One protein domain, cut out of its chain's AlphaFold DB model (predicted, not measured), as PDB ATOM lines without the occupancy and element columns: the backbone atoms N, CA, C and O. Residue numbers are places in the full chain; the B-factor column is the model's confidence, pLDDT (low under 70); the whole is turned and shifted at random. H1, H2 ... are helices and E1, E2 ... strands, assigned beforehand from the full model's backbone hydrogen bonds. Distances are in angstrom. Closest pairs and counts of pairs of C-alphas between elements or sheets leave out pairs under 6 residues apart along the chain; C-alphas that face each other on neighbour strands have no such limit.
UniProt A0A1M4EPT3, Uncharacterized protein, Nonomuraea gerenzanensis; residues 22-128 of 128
ATOM      1  N   GLN A  22     -50.994  27.562   6.063       88.94
ATOM      2  CA  GLN A  22     -50.518  28.878   5.649       88.94
ATOM      3  C   GLN A  22     -49.475  29.412   6.637       88.94
ATOM      4  O   GLN A  22     -48.371  29.747   6.227       88.94
ATOM      5  N   GLN A  23     -49.769  29.375   7.941       88.00
ATOM      6  CA  GLN A  23     -48.811  29.779   8.975       88.00
ATOM      7  C   GLN A  23     -47.524  28.951   8.932       88.00
ATOM      8  O   GLN A  23     -46.451  29.509   9.118       88.00
ATOM      9  N   LEU A  24     -47.608  27.645   8.655       90.81
ATOM     10  CA  LEU A  24     -46.427  26.801   8.453       90.81
ATOM     11  C   LEU A  24     -45.586  27.290   7.271       90.81
ATOM     12  O   LEU A  24     -44.380  27.459   7.421       90.81
ATOM     13  N   ALA A  25     -46.208  27.574   6.124       91.12
ATOM     14  CA  ALA A  25     -45.502  28.103   4.960       91.12
ATOM     15  C   ALA A  25     -44.839  29.462   5.251       91.12
ATOM     16  O   ALA A  25     -43.676  29.665   4.894       91.12
ATOM     17  N   ASP A  26     -45.540  30.359   5.949       90.62
ATOM     18  CA  ASP A  26     -45.014  31.660   6.374       90.62
ATOM     19  C   ASP A  26     -43.832  31.501   7.345       90.62
ATOM     20  O   ASP A  26     -42.779  32.113   7.160       90.62
ATOM     21  N   MET A  27     -43.954  30.616   8.337       91.62
ATOM     22  CA  MET A  27     -42.887  30.283   9.282       91.62
ATOM     23  C   MET A  27     -41.654  29.709   8.578       91.62
ATOM     24  O   MET A  27     -40.532  30.131   8.863       91.62
ATOM     25  N   THR A  28     -41.843  28.791   7.628       92.44
ATOM     26  CA  THR A  28     -40.757  28.215   6.823       92.44
ATOM     27  C   THR A  28     -40.072  29.281   5.969       92.44
ATOM     28  O   THR A  28     -38.840  29.317   5.898       92.44
ATOM     29  N   ALA A  29     -40.837  30.183   5.351       92.50
ATOM     30  CA  ALA A  29     -40.295  31.284   4.558       92.50
ATOM     31  C   ALA A  29     -39.486  32.268   5.419       92.50
ATOM     32  O   ALA A  29     -38.363  32.627   5.054       92.50
ATOM     33  N   VAL A  30     -40.009  32.649   6.589       92.25
ATOM     34  CA  VAL A  30     -39.315  33.498   7.568       92.25
ATOM     35  C   VAL A  30     -38.023  32.834   8.040       92.25
ATOM     36  O   VAL A  30     -36.968  33.469   8.028       92.25
ATOM     37  N   ALA A  31     -38.075  31.549   8.392       92.19
ATOM     38  CA  ALA A  31     -36.916  30.796   8.854       92.19
ATOM     39  C   ALA A  31     -35.803  30.731   7.798       92.19
ATOM     40  O   ALA A  31     -34.646  31.021   8.101       92.19
ATOM     41  N   ARG A  32     -36.151  30.433   6.540       92.38
ATOM     42  CA  ARG A  32     -35.195  30.427   5.420       92.38
ATOM     43  C   ARG A  32     -34.637  31.818   5.121       92.38
ATOM     44  O   ARG A  32     -33.444  31.952   4.865       92.38
ATOM     45  N   SER A  33     -35.468  32.857   5.182       92.19
ATOM     46  CA  SER A  33     -35.020  34.240   4.979       92.19
ATOM     47  C   SER A  33     -34.011  34.670   6.051       92.19
ATOM     48  O   SER A  33     -32.967  35.245   5.733       92.19
ATOM     49  N   LEU A  34     -34.271  34.324   7.314       90.94
ATOM     50  CA  LEU A  34     -33.363  34.602   8.426       90.94
ATOM     51  C   LEU A  34     -32.082  33.767   8.354       90.94
ATOM     52  O   LEU A  34     -31.009  34.305   8.633       90.94
ATOM     53  N   ALA A  35     -32.156  32.504   7.927       90.50
ATOM     54  CA  ALA A  35     -30.975  31.692   7.636       90.50
ATOM     55  C   ALA A  35     -30.092  32.358   6.567       90.50
ATOM     56  O   ALA A  35     -28.898  32.569   6.798       90.50
ATOM     57  N   ALA A  36     -30.693  32.808   5.460       90.62
ATOM     58  CA  ALA A  36     -29.984  33.473   4.369       90.62
ATOM     59  C   ALA A  36     -29.335  34.794   4.812       90.62
ATOM     60  O   ALA A  36     -28.194  35.083   4.443       90.62
ATOM     61  N   ALA A  37     -30.010  35.567   5.671       89.25
ATOM     62  CA  ALA A  37     -29.442  36.768   6.289       89.25
ATOM     63  C   ALA A  37     -28.194  36.468   7.147       89.25
ATOM     64  O   ALA A  37     -27.349  37.344   7.343       89.25
ATOM     65  N   HIS A  38     -28.047  35.223   7.608       88.81
ATOM     66  CA  HIS A  38     -26.889  34.707   8.337       88.81
ATOM     67  C   HIS A  38     -26.004  33.797   7.470       88.81
ATOM     68  O   HIS A  38     -25.334  32.905   7.986       88.81
ATOM     69  N   GLN A  39     -25.978  34.040   6.155       88.00
ATOM     70  CA  GLN A  39     -25.147  33.345   5.162       88.00
ATOM     71  C   GLN A  39     -25.377  31.828   5.054       88.00
ATOM     72  O   GLN A  39     -24.539  31.145   4.466       88.00
ATOM     73  N   GLU A  40     -26.494  31.311   5.567       90.38
ATOM     74  CA  GLU A  40     -26.905  29.923   5.369       90.38
ATOM     75  C   GLU A  40     -28.001  29.860   4.297       90.38
ATOM     76  O   GLU A  40     -29.095  30.391   4.482       90.38
ATOM     77  N   GLN A  41     -27.693  29.251   3.153       86.88
ATOM     78  CA  GLN A  41     -28.613  29.160   2.015       86.88
ATOM     79  C   GLN A  41     -29.478  27.899   2.059       86.88
ATOM     80  O   GLN A  41     -30.590  27.913   1.530       86.88
ATOM     81  N   ASP A  42     -28.985  26.837   2.694       87.88
ATOM     82  CA  ASP A  42     -29.638  25.537   2.774       87.88
ATOM     83  C   ASP A  42     -29.645  25.035   4.229       87.88
ATOM     84  O   ASP A  42     -28.907  24.116   4.590       87.88
ATOM     85  N   PRO A  43     -30.450  25.664   5.110       89.12
ATOM     86  CA  PRO A  43     -30.623  25.152   6.460       89.12
ATOM     87  C   PRO A  43     -31.258  23.757   6.410       89.12
ATOM     88  O   PRO A  43     -32.194  23.504   5.648       89.12
ATOM     89  N   LEU A  44     -30.764  22.867   7.263       90.62
ATOM     90  CA  LEU A  44     -31.237  21.503   7.453       90.62
ATOM     91  C   LEU A  44     -32.086  21.401   8.724       90.62
ATOM     92  O   LEU A  44     -32.102  22.305   9.563       90.62
ATOM     93  N   ASP A  45     -32.809  20.288   8.856       89.81
ATOM     94  CA  ASP A  45     -33.555  19.932  10.068       89.81
ATOM     95  C   ASP A  45     -34.490  21.034  10.599       89.81
ATOM     96  O   ASP A  45     -34.607  21.238  11.809       89.81
ATOM     97  N   LEU A  46     -35.201  21.724   9.696       91.88
ATOM     98  CA  LEU A  46     -36.200  22.721  10.080       91.88
ATOM     99  C   LEU A  46     -37.331  22.041  10.849       91.88
ATOM    100  O   LEU A  46     -38.079  21.213  10.319       91.88
ATOM    101  N   ARG A  47     -37.460  22.397  12.120       92.81
ATOM    102  CA  ARG A  47     -38.483  21.858  13.012       92.81
ATOM    103  C   ARG A  47     -39.068  22.988  13.826       92.81
ATOM    104  O   ARG A  47     -38.333  23.853  14.289       92.81
ATOM    105  N   TYR A  48     -40.371  22.950  14.057       93.19
ATOM    106  CA  TYR A  48     -41.027  23.854  14.986       93.19
ATOM    107  C   TYR A  48     -41.524  23.120  16.232       93.19
ATOM    108  O   TYR A  48     -41.807  21.920  16.211       93.19
ATOM    109  N   ILE A  49     -41.635  23.859  17.329       92.69
ATOM    110  CA  ILE A  49     -42.204  23.423  18.600       92.69
ATOM    111  C   ILE A  49     -43.186  24.500  19.050       92.69
ATOM    112  O   ILE A  49     -42.808  25.656  19.227       92.69
ATOM    113  N   ALA A  50     -44.446  24.122  19.254       91.62
ATOM    114  CA  ALA A  50     -45.412  24.967  19.949       91.62
ATOM    115  C   ALA A  50     -45.101  24.949  21.454       91.62
ATOM    116  O   ALA A  50     -45.066  23.880  22.064       91.62
ATOM    117  N   SER A  51     -44.849  26.117  22.041       89.94
ATOM    118  CA  SER A  51     -44.484  26.261  23.452       89.94
ATOM    119  C   SER A  51     -44.970  27.602  24.013       89.94
ATOM    120  O   SER A  51     -45.746  28.310  23.373       89.94
ATOM    121  N   THR A  52     -44.522  27.972  25.211       88.12
ATOM    122  CA  THR A  52     -44.772  29.299  25.795       88.12
ATOM    123  C   THR A  52     -43.474  30.069  25.934       88.12
ATOM    124  O   THR A  52     -42.420  29.483  26.185       88.12
ATOM    125  N   ARG A  53     -43.527  31.400  25.812       83.44
ATOM    126  CA  ARG A  53     -42.341  32.259  25.937       83.44
ATOM    127  C   ARG A  53     -41.573  31.971  27.229       83.44
ATOM    128  O   ARG A  53     -40.351  31.890  27.203       83.44
ATOM    129  N   GLN A  54     -42.278  31.726  28.334       81.62
ATOM    130  CA  GLN A  54     -41.668  31.378  29.615       81.62
ATOM    131  C   GLN A  54     -40.906  30.043  29.577       81.62
ATOM    132  O   GLN A  54     -39.803  29.961  30.121       81.62
ATOM    133  N   ALA A  55     -41.463  29.003  28.947       83.06
ATOM    134  CA  ALA A  55     -40.785  27.716  28.802       83.06
ATOM    135  C   ALA A  55     -39.526  27.851  27.936       83.06
ATOM    136  O   ALA A  55     -38.463  27.357  28.311       83.06
ATOM    137  N   VAL A  56     -39.630  28.583  26.825       83.94
ATOM    138  CA  VAL A  56     -38.506  28.819  25.915       83.94
ATOM    139  C   VAL A  56     -37.397  29.594  26.609       83.94
ATOM    140  O   VAL A  56     -36.259  29.145  26.592       83.94
ATOM    141  N   LEU A  57     -37.726  30.693  27.294       78.94
ATOM    142  CA  LEU A  57     -36.749  31.466  28.061       78.94
ATOM    143  C   LEU A  57     -36.047  30.590  29.101       78.94
ATOM    144  O   LEU A  57     -34.825  30.595  29.165       78.94
ATOM    145  N   ARG A  58     -36.773  29.749  29.850       77.81
ATOM    146  CA  ARG A  58     -36.143  28.796  30.784       77.81
ATOM    147  C   ARG A  58     -35.123  27.868  30.116       77.81
ATOM    148  O   ARG A  58     -34.153  27.503  30.772       77.81
ATOM    149  N   ALA A  59     -35.342  27.485  28.858       78.44
ATOM    150  CA  ALA A  59     -34.435  26.619  28.107       78.44
ATOM    151  C   ALA A  59     -33.281  27.379  27.428       78.44
ATOM    152  O   ALA A  59     -32.216  26.801  27.223       78.44
ATOM    153  N   THR A  60     -33.467  28.654  27.072       72.94
ATOM    154  CA  THR A  60     -32.529  29.387  26.204       72.94
ATOM    155  C   THR A  60     -31.797  30.539  26.891       72.94
ATOM    156  O   THR A  60     -30.693  30.872  26.471       72.94
ATOM    157  N   THR A  61     -32.363  31.179  27.922       66.50
ATOM    158  CA  THR A  61     -31.755  32.328  28.620       66.50
ATOM    159  C   THR A  61     -32.253  32.463  30.073       66.50
ATOM    160  O   THR A  61     -33.445  32.633  30.305       66.50
ATOM    161  N   PRO A  62     -31.374  32.549  31.089       53.53
ATOM    162  CA  PRO A  62     -31.781  32.662  32.499       53.53
ATOM    163  C   PRO A  62     -32.371  34.029  32.931       53.53
ATOM    164  O   PRO A  62     -32.444  34.308  34.128       53.53
ATOM    165  N   SER A  63     -32.809  34.900  32.012       46.03
ATOM    166  CA  SER A  63     -33.132  36.303  32.322       46.03
ATOM    167  C   SER A  63     -34.585  36.703  32.037       46.03
ATOM    168  O   SER A  63     -35.028  36.712  30.897       46.03
ATOM    169  N   ARG A  64     -35.234  37.108  33.142       49.81
ATOM    170  CA  ARG A  64     -36.549  37.735  33.412       49.81
ATOM    171  C   ARG A  64     -37.816  37.197  32.716       49.81
ATOM    172  O   ARG A  64     -37.859  37.057  31.500       49.81
ATOM    173  N   PRO A  65     -38.909  37.018  33.489       50.47
ATOM    174  CA  PRO A  65     -40.209  36.637  32.953       50.47
ATOM    175  C   PRO A  65     -40.778  37.781  32.109       50.47
ATOM    176  O   PRO A  65     -41.225  38.804  32.627       50.47
ATOM    177  N   VAL A  66     -40.745  37.602  30.795       57.94
ATOM    178  CA  VAL A  66     -41.601  38.324  29.854       57.94
ATOM    179  C   VAL A  66     -42.811  37.423  29.628       57.94
ATOM    180  O   VAL A  66     -42.626  36.214  29.519       57.94
ATOM    181  N   GLY A  67     -44.017  38.002  29.640       63.00
ATOM    182  CA  GLY A  67     -45.303  37.306  29.790       63.00
ATOM    183  C   GLY A  67     -45.459  35.973  29.050       63.00
ATOM    184  O   GLY A  67     -44.827  35.729  28.024       63.00
ATOM    185  N   ASP A  68     -46.344  35.130  29.580       74.06
ATOM    186  CA  ASP A  68     -46.549  33.728  29.191       74.06
ATOM    187  C   ASP A  68     -47.260  33.573  27.827       74.06
ATOM    188  O   ASP A  68     -48.152  32.764  27.666       74.06
ATOM    189  N   ALA A  69     -46.923  34.374  26.816       81.56
ATOM    190  CA  ALA A  69     -47.543  34.265  25.498       81.56
ATOM    191  C   ALA A  69     -47.199  32.919  24.834       81.56
ATOM    192  O   ALA A  69     -46.084  32.398  24.987       81.56
ATOM    193  N   GLY A  70     -48.146  32.377  24.067       87.75
ATOM    194  CA  GLY A  70     -47.903  31.228  23.200       87.75
ATOM    195  C   GLY A  70     -46.912  31.600  22.098       87.75
ATOM    196  O   GLY A  70     -47.028  32.653  21.472       87.75
ATOM    197  N   VAL A  71     -45.921  30.746  21.861       90.44
ATOM    198  CA  VAL A  71     -44.886  30.970  20.848       90.44
ATOM    199  C   VAL A  71     -44.631  29.703  20.048       90.44
ATOM    200  O   VAL A  71     -44.777  28.585  20.548       90.44
ATOM    201  N   TYR A  72     -44.186  29.881  18.813       92.19
ATOM    202  CA  TYR A  72     -43.574  28.823  18.029       92.19
ATOM    203  C   TYR A  72     -42.066  29.015  18.029       92.19
ATOM    204  O   TYR A  72     -41.559  30.056  17.615       92.19
ATOM    205  N   VAL A  73     -41.341  28.001  18.485       92.44
ATOM    206  CA  VAL A  73     -39.884  27.954  18.367       92.44
ATOM    207  C   VAL A  73     -39.545  27.170  17.127       92.44
ATOM    208  O   VAL A  73     -39.915  26.007  17.035       92.44
ATOM    209  N   ILE A  74     -38.824  27.780  16.200       93.31
ATOM    210  CA  ILE A  74     -38.256  27.089  15.053       93.31
ATOM    211  C   ILE A  74     -36.784  26.840  15.344       93.31
ATOM    212  O   ILE A  74     -36.071  27.780  15.673       93.31
ATOM    213  N   GLN A  75     -36.336  25.598  15.204       91.94
ATOM    214  CA  GLN A  75     -34.927  25.234  15.186       91.94
ATOM    215  C   GLN A  75     -34.526  24.854  13.763       91.94
ATOM    216  O   GLN A  75     -35.255  24.145  13.072       91.94
ATOM    217  N   LEU A  76     -33.357  25.334  13.354       93.44
ATOM    218  CA  LEU A  76     -32.677  24.964  12.121       93.44
ATOM    219  C   LEU A  76     -31.224  24.622  12.432       93.44
ATOM    220  O   LEU A  76     -30.603  25.209  13.325       93.44
ATOM    221  N   GLU A  77     -30.680  23.706  11.646       92.88
ATOM    222  CA  GLU A  77     -29.267  23.358  11.632       92.88
ATOM    223  C   GLU A  77     -28.624  23.844  10.334       92.88
ATOM    224  O   GLU A  77     -29.279  23.990   9.307       92.88
ATOM    225  N   GLY A  78     -27.340  24.171  10.383       91.31
ATOM    226  CA  GLY A  78     -26.639  24.730   9.234       91.31
ATOM    227  C   GLY A  78     -25.290  25.303   9.627       91.31
ATOM    228  O   GLY A  78     -24.725  24.955  10.654       91.31
ATOM    229  N   ASN A  79     -24.765  26.198   8.810       90.50
ATOM    230  CA  ASN A  79     -23.513  26.916   8.989       90.50
ATOM    231  C   ASN A  79     -23.800  28.415   9.045       90.50
ATOM    232  O   ASN A  79     -23.452  29.183   8.146       90.50
ATOM    233  N   PHE A  80     -24.411  28.849  10.142       89.38
ATOM    234  CA  PHE A  80     -24.761  30.247  10.341       89.38
ATOM    235  C   PHE A  80     -23.510  31.080  10.598       89.38
ATOM    236  O   PHE A  80     -22.682  30.767  11.462       89.38
ATOM    237  N   ARG A  81     -23.387  32.178   9.855       86.00
ATOM    238  CA  ARG A  81     -22.316  33.160   9.994       86.00
ATOM    239  C   ARG A  81     -22.919  34.534  10.181       86.00
ATOM    240  O   ARG A  81     -23.608  35.061   9.310       86.00
ATOM    241  N   ARG A  82     -22.598  35.159  11.307       80.62
ATOM    242  CA  ARG A  82     -22.949  36.554  11.562       80.62
ATOM    243  C   ARG A  82     -21.690  37.402  11.490       80.62
ATOM    244  O   ARG A  82     -20.783  37.256  12.311       80.62
ATOM    245  N   GLN A  83     -21.649  38.299  10.509       72.44
ATOM    246  CA  GLN A  83     -20.631  39.341  10.468       72.44
ATOM    247  C   GLN A  83     -20.952  40.378  11.545       72.44
ATOM    248  O   GLN A  83     -21.952  41.091  11.473       72.44
ATOM    249  N   VAL A  84     -20.104  40.440  12.563       69.69
ATOM    250  CA  VAL A  84     -20.029  41.584  13.475       69.69
ATOM    251  C   VAL A  84     -19.175  42.672  12.815       69.69
ATOM    252  O   VAL A  84     -18.356  42.382  11.939       69.69
ATOM    253  N   ARG A  85     -19.441  43.946  13.130       67.81
ATOM    254  CA  ARG A  85     -18.795  45.083  12.450       67.81
ATOM    255  C   ARG A  85     -17.266  45.057  12.650       67.81
ATOM    256  O   ARG A  85     -16.737  44.366  13.510       67.81
ATOM    257  N   HIS A  86     -16.576  45.809  11.786       50.41
ATOM    258  CA  HIS A  86     -15.119  45.958  11.646       50.41
ATOM    259  C   HIS A  86     -14.244  45.375  12.780       50.41
ATOM    260  O   HIS A  86     -14.210  45.911  13.883       50.41
ATOM    261  N   ARG A  87     -13.417  44.379  12.416       58.91
ATOM    262  CA  ARG A  87     -12.364  43.708  13.216       58.91
ATOM    263  C   ARG A  87     -12.817  42.695  14.268       58.91
ATOM    264  O   ARG A  87     -11.955  42.067  14.881       58.91
ATOM    265  N   GLU A  88     -14.110  42.468  14.439       62.53
ATOM    266  CA  GLU A  88     -14.589  41.387  15.300       62.53
ATOM    267  C   GLU A  88     -14.615  40.044  14.554       62.53
ATOM    268  O   GLU A  88     -14.832  39.981  13.342       62.53
ATOM    269  N   LYS A  89     -14.347  38.950  15.277       69.12
ATOM    270  CA  LYS A  89     -14.404  37.593  14.716       69.12
ATOM    271  C   LYS A  89     -15.833  37.295  14.269       69.12
ATOM    272  O   LYS A  89     -16.763  37.485  15.047       69.12
ATOM    273  N   THR A  90     -15.991  36.776  13.052       77.50
ATOM    274  CA  THR A  90     -17.261  36.218  12.575       77.50
ATOM    275  C   THR A  90     -17.810  35.251  13.619       77.50
ATOM    276  O   THR A  90     -17.106  34.336  14.051       77.50
ATOM    277  N   LEU A  91     -19.054  35.465  14.044       78.31
ATOM    278  CA  LEU A  91     -19.732  34.508  14.906       78.31
ATOM    279  C   LEU A  91     -20.192  33.345  14.035       78.31
ATOM    280  O   LEU A  91     -20.887  33.550  13.039       78.31
ATOM    281  N   HIS A  92     -19.778  32.144  14.421       85.94
ATOM    282  CA  HIS A  92     -20.162  30.896  13.781       85.94
ATOM    283  C   HIS A  92     -21.113  30.140  14.703       85.94
ATOM    284  O   HIS A  92     -20.837  30.001  15.896       85.94
ATOM    285  N   GLY A  93     -22.208  29.637  14.147       87.75
ATOM    286  CA  GLY A  93     -23.100  28.714  14.834       87.75
ATOM    287  C   GLY A  93     -23.541  27.597  13.909       87.75
ATOM    288  O   GLY A  93     -23.673  27.802  12.705       87.75
ATOM    289  N   THR A  94     -23.762  26.420  14.480       91.62
ATOM    290  CA  THR A  94     -24.293  25.265  13.752       91.62
ATOM    291  C   THR A  94     -25.802  25.123  13.905       91.62
ATOM    292  O   THR A  94     -26.440  24.328  13.222       91.62
ATOM    293  N   SER A  95     -26.385  25.884  14.830       90.44
ATOM    294  CA  SER A  95     -27.801  25.828  15.153       90.44
ATOM    295  C   SER A  95     -28.340  27.233  15.359       90.44
ATOM    296  O   SER A  95     -27.697  28.084  15.980       90.44
ATOM    297  N   MET A  96     -29.540  27.470  14.851       90.44
ATOM    298  CA  MET A  96     -30.275  28.710  15.036       90.44
ATOM    299  C   MET A  96     -31.657  28.375  15.576       90.44
ATOM    300  O   MET A  96     -32.287  27.414  15.132       90.44
ATOM    301  N   ILE A  97     -32.120  29.177  16.530       92.12
ATOM    302  CA  ILE A  97     -33.512  29.181  16.959       92.12
ATOM    303  C   ILE A  97     -34.151  30.526  16.661       92.12
ATOM    304  O   ILE A  97     -33.513  31.577  16.754       92.12
ATOM    305  N   ILE A  98     -35.428  30.474  16.318       92.00
ATOM    306  CA  ILE A  98     -36.260  31.628  16.005       92.00
ATOM    307  C   ILE A  98     -37.523  31.492  16.842       92.00
ATOM    308  O   ILE A  98     -38.181  30.453  16.801       92.00
ATOM    309  N   ILE A  99     -37.855  32.521  17.612       91.31
ATOM    310  CA  ILE A  99     -39.027  32.526  18.486       91.31
ATOM    311  C   ILE A  99     -40.067  33.446  17.868       91.31
ATOM    312  O   ILE A  99     -39.884  34.663  17.823       91.31
ATOM    313  N   ILE A 100     -41.166  32.865  17.401       90.75
ATOM    314  CA  ILE A 100     -42.272  33.574  16.765       90.75
ATOM    315  C   ILE A 100     -43.444  33.634  17.736       90.75
ATOM    316  O   ILE A 100     -43.844  32.624  18.310       90.75
ATOM    317  N   ASP A 101     -43.999  34.821  17.924       88.25
ATOM    318  CA  ASP A 101     -45.217  35.028  18.696       88.25
ATOM    319  C   ASP A 101     -46.416  34.394  17.977       88.25
ATOM    320  O   ASP A 101     -46.656  34.668  16.801       88.25
ATOM    321  N   ALA A 102     -47.147  33.510  18.657       88.50
ATOM    322  CA  ALA A 102     -48.197  32.728  18.008       88.50
ATOM    323  C   ALA A 102     -49.456  33.547  17.686       88.50
ATOM    324  O   ALA A 102     -50.219  33.145  16.808       88.50
ATOM    325  N   GLU A 103     -49.672  34.676  18.370       86.12
ATOM    326  CA  GLU A 103     -50.814  35.566  18.125       86.12
ATOM    327  C   GLU A 103     -50.560  36.480  16.926       86.12
ATOM    328  O   GLU A 103     -51.418  36.637  16.059       86.12
ATOM    329  N   THR A 104     -49.371  37.081  16.865       85.19
ATOM    330  CA  THR A 104     -49.033  38.092  15.851       85.19
ATOM    331  C   THR A 104     -48.269  37.534  14.652       85.19
ATOM    332  O   THR A 104     -48.172  38.210  13.628       85.19
ATOM    333  N   GLY A 105     -47.693  36.335  14.765       85.69
ATOM    334  CA  GLY A 105     -46.808  35.759  13.750       85.69
ATOM    335  C   GLY A 105     -45.463  36.484  13.621       85.69
ATOM    336  O   GLY A 105     -44.719  36.230  12.675       85.69
ATOM    337  N   GLN A 106     -45.134  37.395  14.544       88.25
ATOM    338  CA  GLN A 106     -43.900  38.172  14.483       88.25
ATOM    339  C   GLN A 106     -42.739  37.461  15.171       88.25
ATOM    340  O   GLN A 106     -42.898  36.823  16.212       88.25
ATOM    341  N   VAL A 107     -41.540  37.616  14.609       89.38
ATOM    342  CA  VAL A 107     -40.299  37.156  15.239       89.38
ATOM    343  C   VAL A 107     -40.008  38.042  16.443       89.38
ATOM    344  O   VAL A 107     -39.849  39.254  16.313       89.38
ATOM    345  N   THR A 108     -39.937  37.427  17.615       86.56
ATOM    346  CA  THR A 108     -39.699  38.116  18.890       86.56
ATOM    347  C   THR A 108     -38.281  37.961  19.393       86.56
ATOM    348  O   THR A 108     -37.785  38.853  20.075       86.56
ATOM    349  N   ASP A 109     -37.620  36.863  19.036       86.56
ATOM    350  CA  ASP A 109     -36.228  36.618  19.384       86.56
ATOM    351  C   ASP A 109     -35.576  35.683  18.356       86.56
ATOM    352  O   ASP A 109     -36.249  34.892  17.685       86.56
ATOM    353  N   LEU A 110     -34.256  35.795  18.229       87.81
ATOM    354  CA  LEU A 110     -33.430  34.938  17.395       87.81
ATOM    355  C   LEU A 110     -32.092  34.723  18.088       87.81
ATOM    356  O   LEU A 110     -31.419  35.678  18.477       87.81
ATOM    357  N   SER A 111     -31.676  33.464  18.164       87.50
ATOM    358  CA  SER A 111     -30.420  33.075  18.795       87.50
ATOM    359  C   SER A 111     -29.662  32.078  17.925       87.50
ATOM    360  O   SER A 111     -30.247  31.191  17.307       87.50
ATOM    361  N   ILE A 112     -28.337  32.221  17.882       88.12
ATOM    362  CA  ILE A 112     -27.425  31.357  17.127       88.12
ATOM    363  C   ILE A 112     -26.432  30.758  18.110       88.12
ATOM    364  O   ILE A 112     -25.854  31.479  18.923       88.12
ATOM    365  N   SER A 113     -26.217  29.451  18.014       85.38
ATOM    366  CA  SER A 113     -25.338  28.702  18.903       85.38
ATOM    367  C   SER A 113     -24.434  27.755  18.104       85.38
ATOM    368  O   SER A 113     -24.859  27.201  17.087       85.38
ATOM    369  N   PRO A 114     -23.183  27.533  18.547       86.25
ATOM    370  CA  PRO A 114     -22.317  26.482  18.009       86.25
ATOM    371  C   PRO A 114     -22.747  25.065  18.430       86.25
ATOM    372  O   PRO A 114     -22.104  24.098  18.039       86.25
ATOM    373  N   GLN A 115     -23.781  24.937  19.265       85.12
ATOM    374  CA  GLN A 115     -24.349  23.664  19.704       85.12
ATOM    375  C   GLN A 115     -25.875  23.675  19.530       85.12
ATOM    376  O   GLN A 115     -26.486  24.735  19.710       85.12
ATOM    377  N   PRO A 116     -26.502  22.516  19.253       81.00
ATOM    378  CA  PRO A 116     -27.954  22.392  19.249       81.00
ATOM    379  C   PRO A 116     -28.549  22.837  20.583       81.00
ATOM    380  O   PRO A 116     -28.030  22.502  21.649       81.00
ATOM    381  N   PHE A 117     -29.648  23.583  20.523       82.25
ATOM    382  CA  PHE A 117     -30.381  23.965  21.724       82.25
ATOM    383  C   PHE A 117     -31.091  22.736  22.294       82.25
ATOM    384  O   PHE A 117     -31.702  21.962  21.554       82.25
ATOM    385  N   ASP A 118     -31.024  22.546  23.613       82.75
ATOM    386  CA  ASP A 118     -31.757  21.456  24.249       82.75
ATOM    387  C   ASP A 118     -33.224  21.849  24.430       82.75
ATOM    388  O   ASP A 118     -33.621  22.463  25.416       82.75
ATOM    389  N   LEU A 119     -34.043  21.513  23.434       83.00
ATOM    390  CA  LEU A 119     -35.478  21.811  23.437       83.00
ATOM    391  C   LEU A 119     -36.310  20.684  24.078       83.00
ATOM    392  O   LEU A 119     -37.545  20.688  24.002       83.00
ATOM    393  N   ARG A 120     -35.646  19.708  24.720       77.12
ATOM    394  CA  ARG A 120     -36.263  18.586  25.441       77.12
ATOM    395  C   ARG A 120     -36.974  19.100  26.692       77.12
ATOM    396  O   ARG A 120     -36.420  19.148  27.780       77.12
ATOM    397  N   GLY A 121     -38.221  19.505  26.521       80.12
ATOM    398  CA  GLY A 121     -39.042  20.077  27.592       80.12
ATOM    399  C   GLY A 121     -39.952  21.201  27.117       80.12
ATOM    400  O   GLY A 121     -40.886  21.559  27.824       80.12
ATOM    401  N   LEU A 122     -39.727  21.717  25.904       83.50
ATOM    402  CA  LEU A 122     -40.577  22.750  25.311       83.50
ATOM    403  C   LEU A 122     -41.842  22.188  24.668       83.50
ATOM    404  O   LEU A 122     -42.838  22.898  24.570       83.50
ATOM    405  N   GLY A 123     -41.796  20.929  24.230       85.06
ATOM    406  CA  GLY A 123     -42.902  20.260  23.564       85.06
ATOM    407  C   GLY A 123     -42.421  19.257  22.522       85.06
ATOM    408  O   GLY A 123     -41.280  18.790  22.551       85.06
ATOM    409  N   ARG A 124     -43.313  18.917  21.590       87.56
ATOM    410  CA  ARG A 124     -43.013  18.024  20.470       87.56
ATOM    411  C   ARG A 124     -42.455  18.827  19.299       87.56
ATOM    412  O   ARG A 124     -43.122  19.735  18.816       87.56
ATOM    413  N   ALA A 125     -41.279  18.435  18.817       88.50
ATOM    414  CA  ALA A 125     -40.738  18.930  17.557       88.50
ATOM    415  C   ALA A 125     -41.484  18.309  16.373       88.50
ATOM    416  O   ALA A 125     -41.658  17.088  16.303       88.50
ATOM    417  N   VAL A 126     -41.921  19.162  15.453       90.75
ATOM    418  CA  VAL A 126     -42.632  18.798  14.228       90.75
ATOM    419  C   VAL A 126     -41.859  19.385  13.044       90.75
ATOM    420  O   VAL A 126     -41.445  20.540  13.127       90.75
ATOM    421  N   PRO A 127     -41.609  18.617  11.970       89.50
ATOM    422  CA  PRO A 127     -40.913  19.134  10.794       89.50
ATOM    423  C   PRO A 127     -41.712  20.252  10.109       89.50
ATOM    424  O   PRO A 127     -42.948  20.234  10.131       89.50
ATOM    425  N   LEU A 128     -40.982  21.206   9.526       83.81
ATOM    426  CA  LEU A 128     -41.497  22.287   8.680       83.81
ATOM    427  C   LEU A 128     -41.342  21.984   7.186       83.81
ATOM    428  O   LEU A 128     -40.363  21.295   6.819       83.81
TER     429      LEU A 128
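What this domain is: This is residues 22 to 128 of the 128 residues of an uncharacterized protein of Nonomuraea gerenzanensis (UniProt A0A1M4EPT3). What is the main picture? A strongly twisted sheet of five strands has the long helix H1 packed along one face and the short helix H2 over the other, and E2 and E3 bend together into a hairpin arm whose residues 84 to 89 stick out. What makes it up? The printed part has 107 residues, with two named helices and five named strands in the order H1 E1 H2 E2 E3 E4 E5; the class is mixed, helices and strands, and the sheet, in the order E4 E3 E2 E1 E5, is antiparallel throughout. How large is it? It is compact, with a radius of gyration of the C-alphas of 13.5 A and spans of 39 by 32 by 24 A.

Where its parts are: Where are the strands? E2 is residues 70 to 82, 28.0 A long, and E3 is residues 91 to 101, 25.8 A. E1 is residues 44 to 52, 24.1 A; E4 is residues 107 to 113, 17.6 A; and E5 is residues 125 to 127, 6.8 A, with C-alpha 127 at (-40.913, 19.134, 10.794). Where are the helices? H1 is residues 22 to 37, 22.5 A, from C-alpha 22 at (-50.518, 28.878, 5.649), and H2 is residues 53 to 60, 10.2 A.

How they stand to each other: How do the strands pair? E2 and E3 form a hairpin, with N 74 and O 98 2.8 A apart, and E3 and E4 form another, with N 97 and O 111 2.9 A apart; E2 E3 E4 is a meander, each strand the antiparallel neighbour of the one before. E2 and E1 have N 49 and O 73 at 2.8 A, and the edge strand E5 has N 126 at 2.9 A from O 48 of E1. E2 bends by 104 degrees at residue 79 and E3 by 88 degrees at residue 94. Where do the helices stand? They make three layers, helices on both faces of a sheet. H1 lies over E3 and E2 at a height over the sheet of 8.9 A; its closest C-alphas to E2 are those of Ala 35 and Phe 80, 6.9 A. H2, on the opposite face, lies over E2 at a height of 9.1 A, where the closest C-alphas are those of Arg 53 and Val 71, 5.8 A. What of their backbones? In H1 and H2 every O i to N i+4 pair is within hydrogen-bond range.

The domain as a whole: How far does it reach? The two C-alphas farthest apart, those of Gln 22 and Arg 87, are 41.6 A apart. Is it continuous? The printed part has no cut, and the link from E4 to E5, 11 residues, is long. Where is confidence low? Residues 61 to 67 and 84 to 89 are under 70, while the mean pLDDT of the printed part is 83.9.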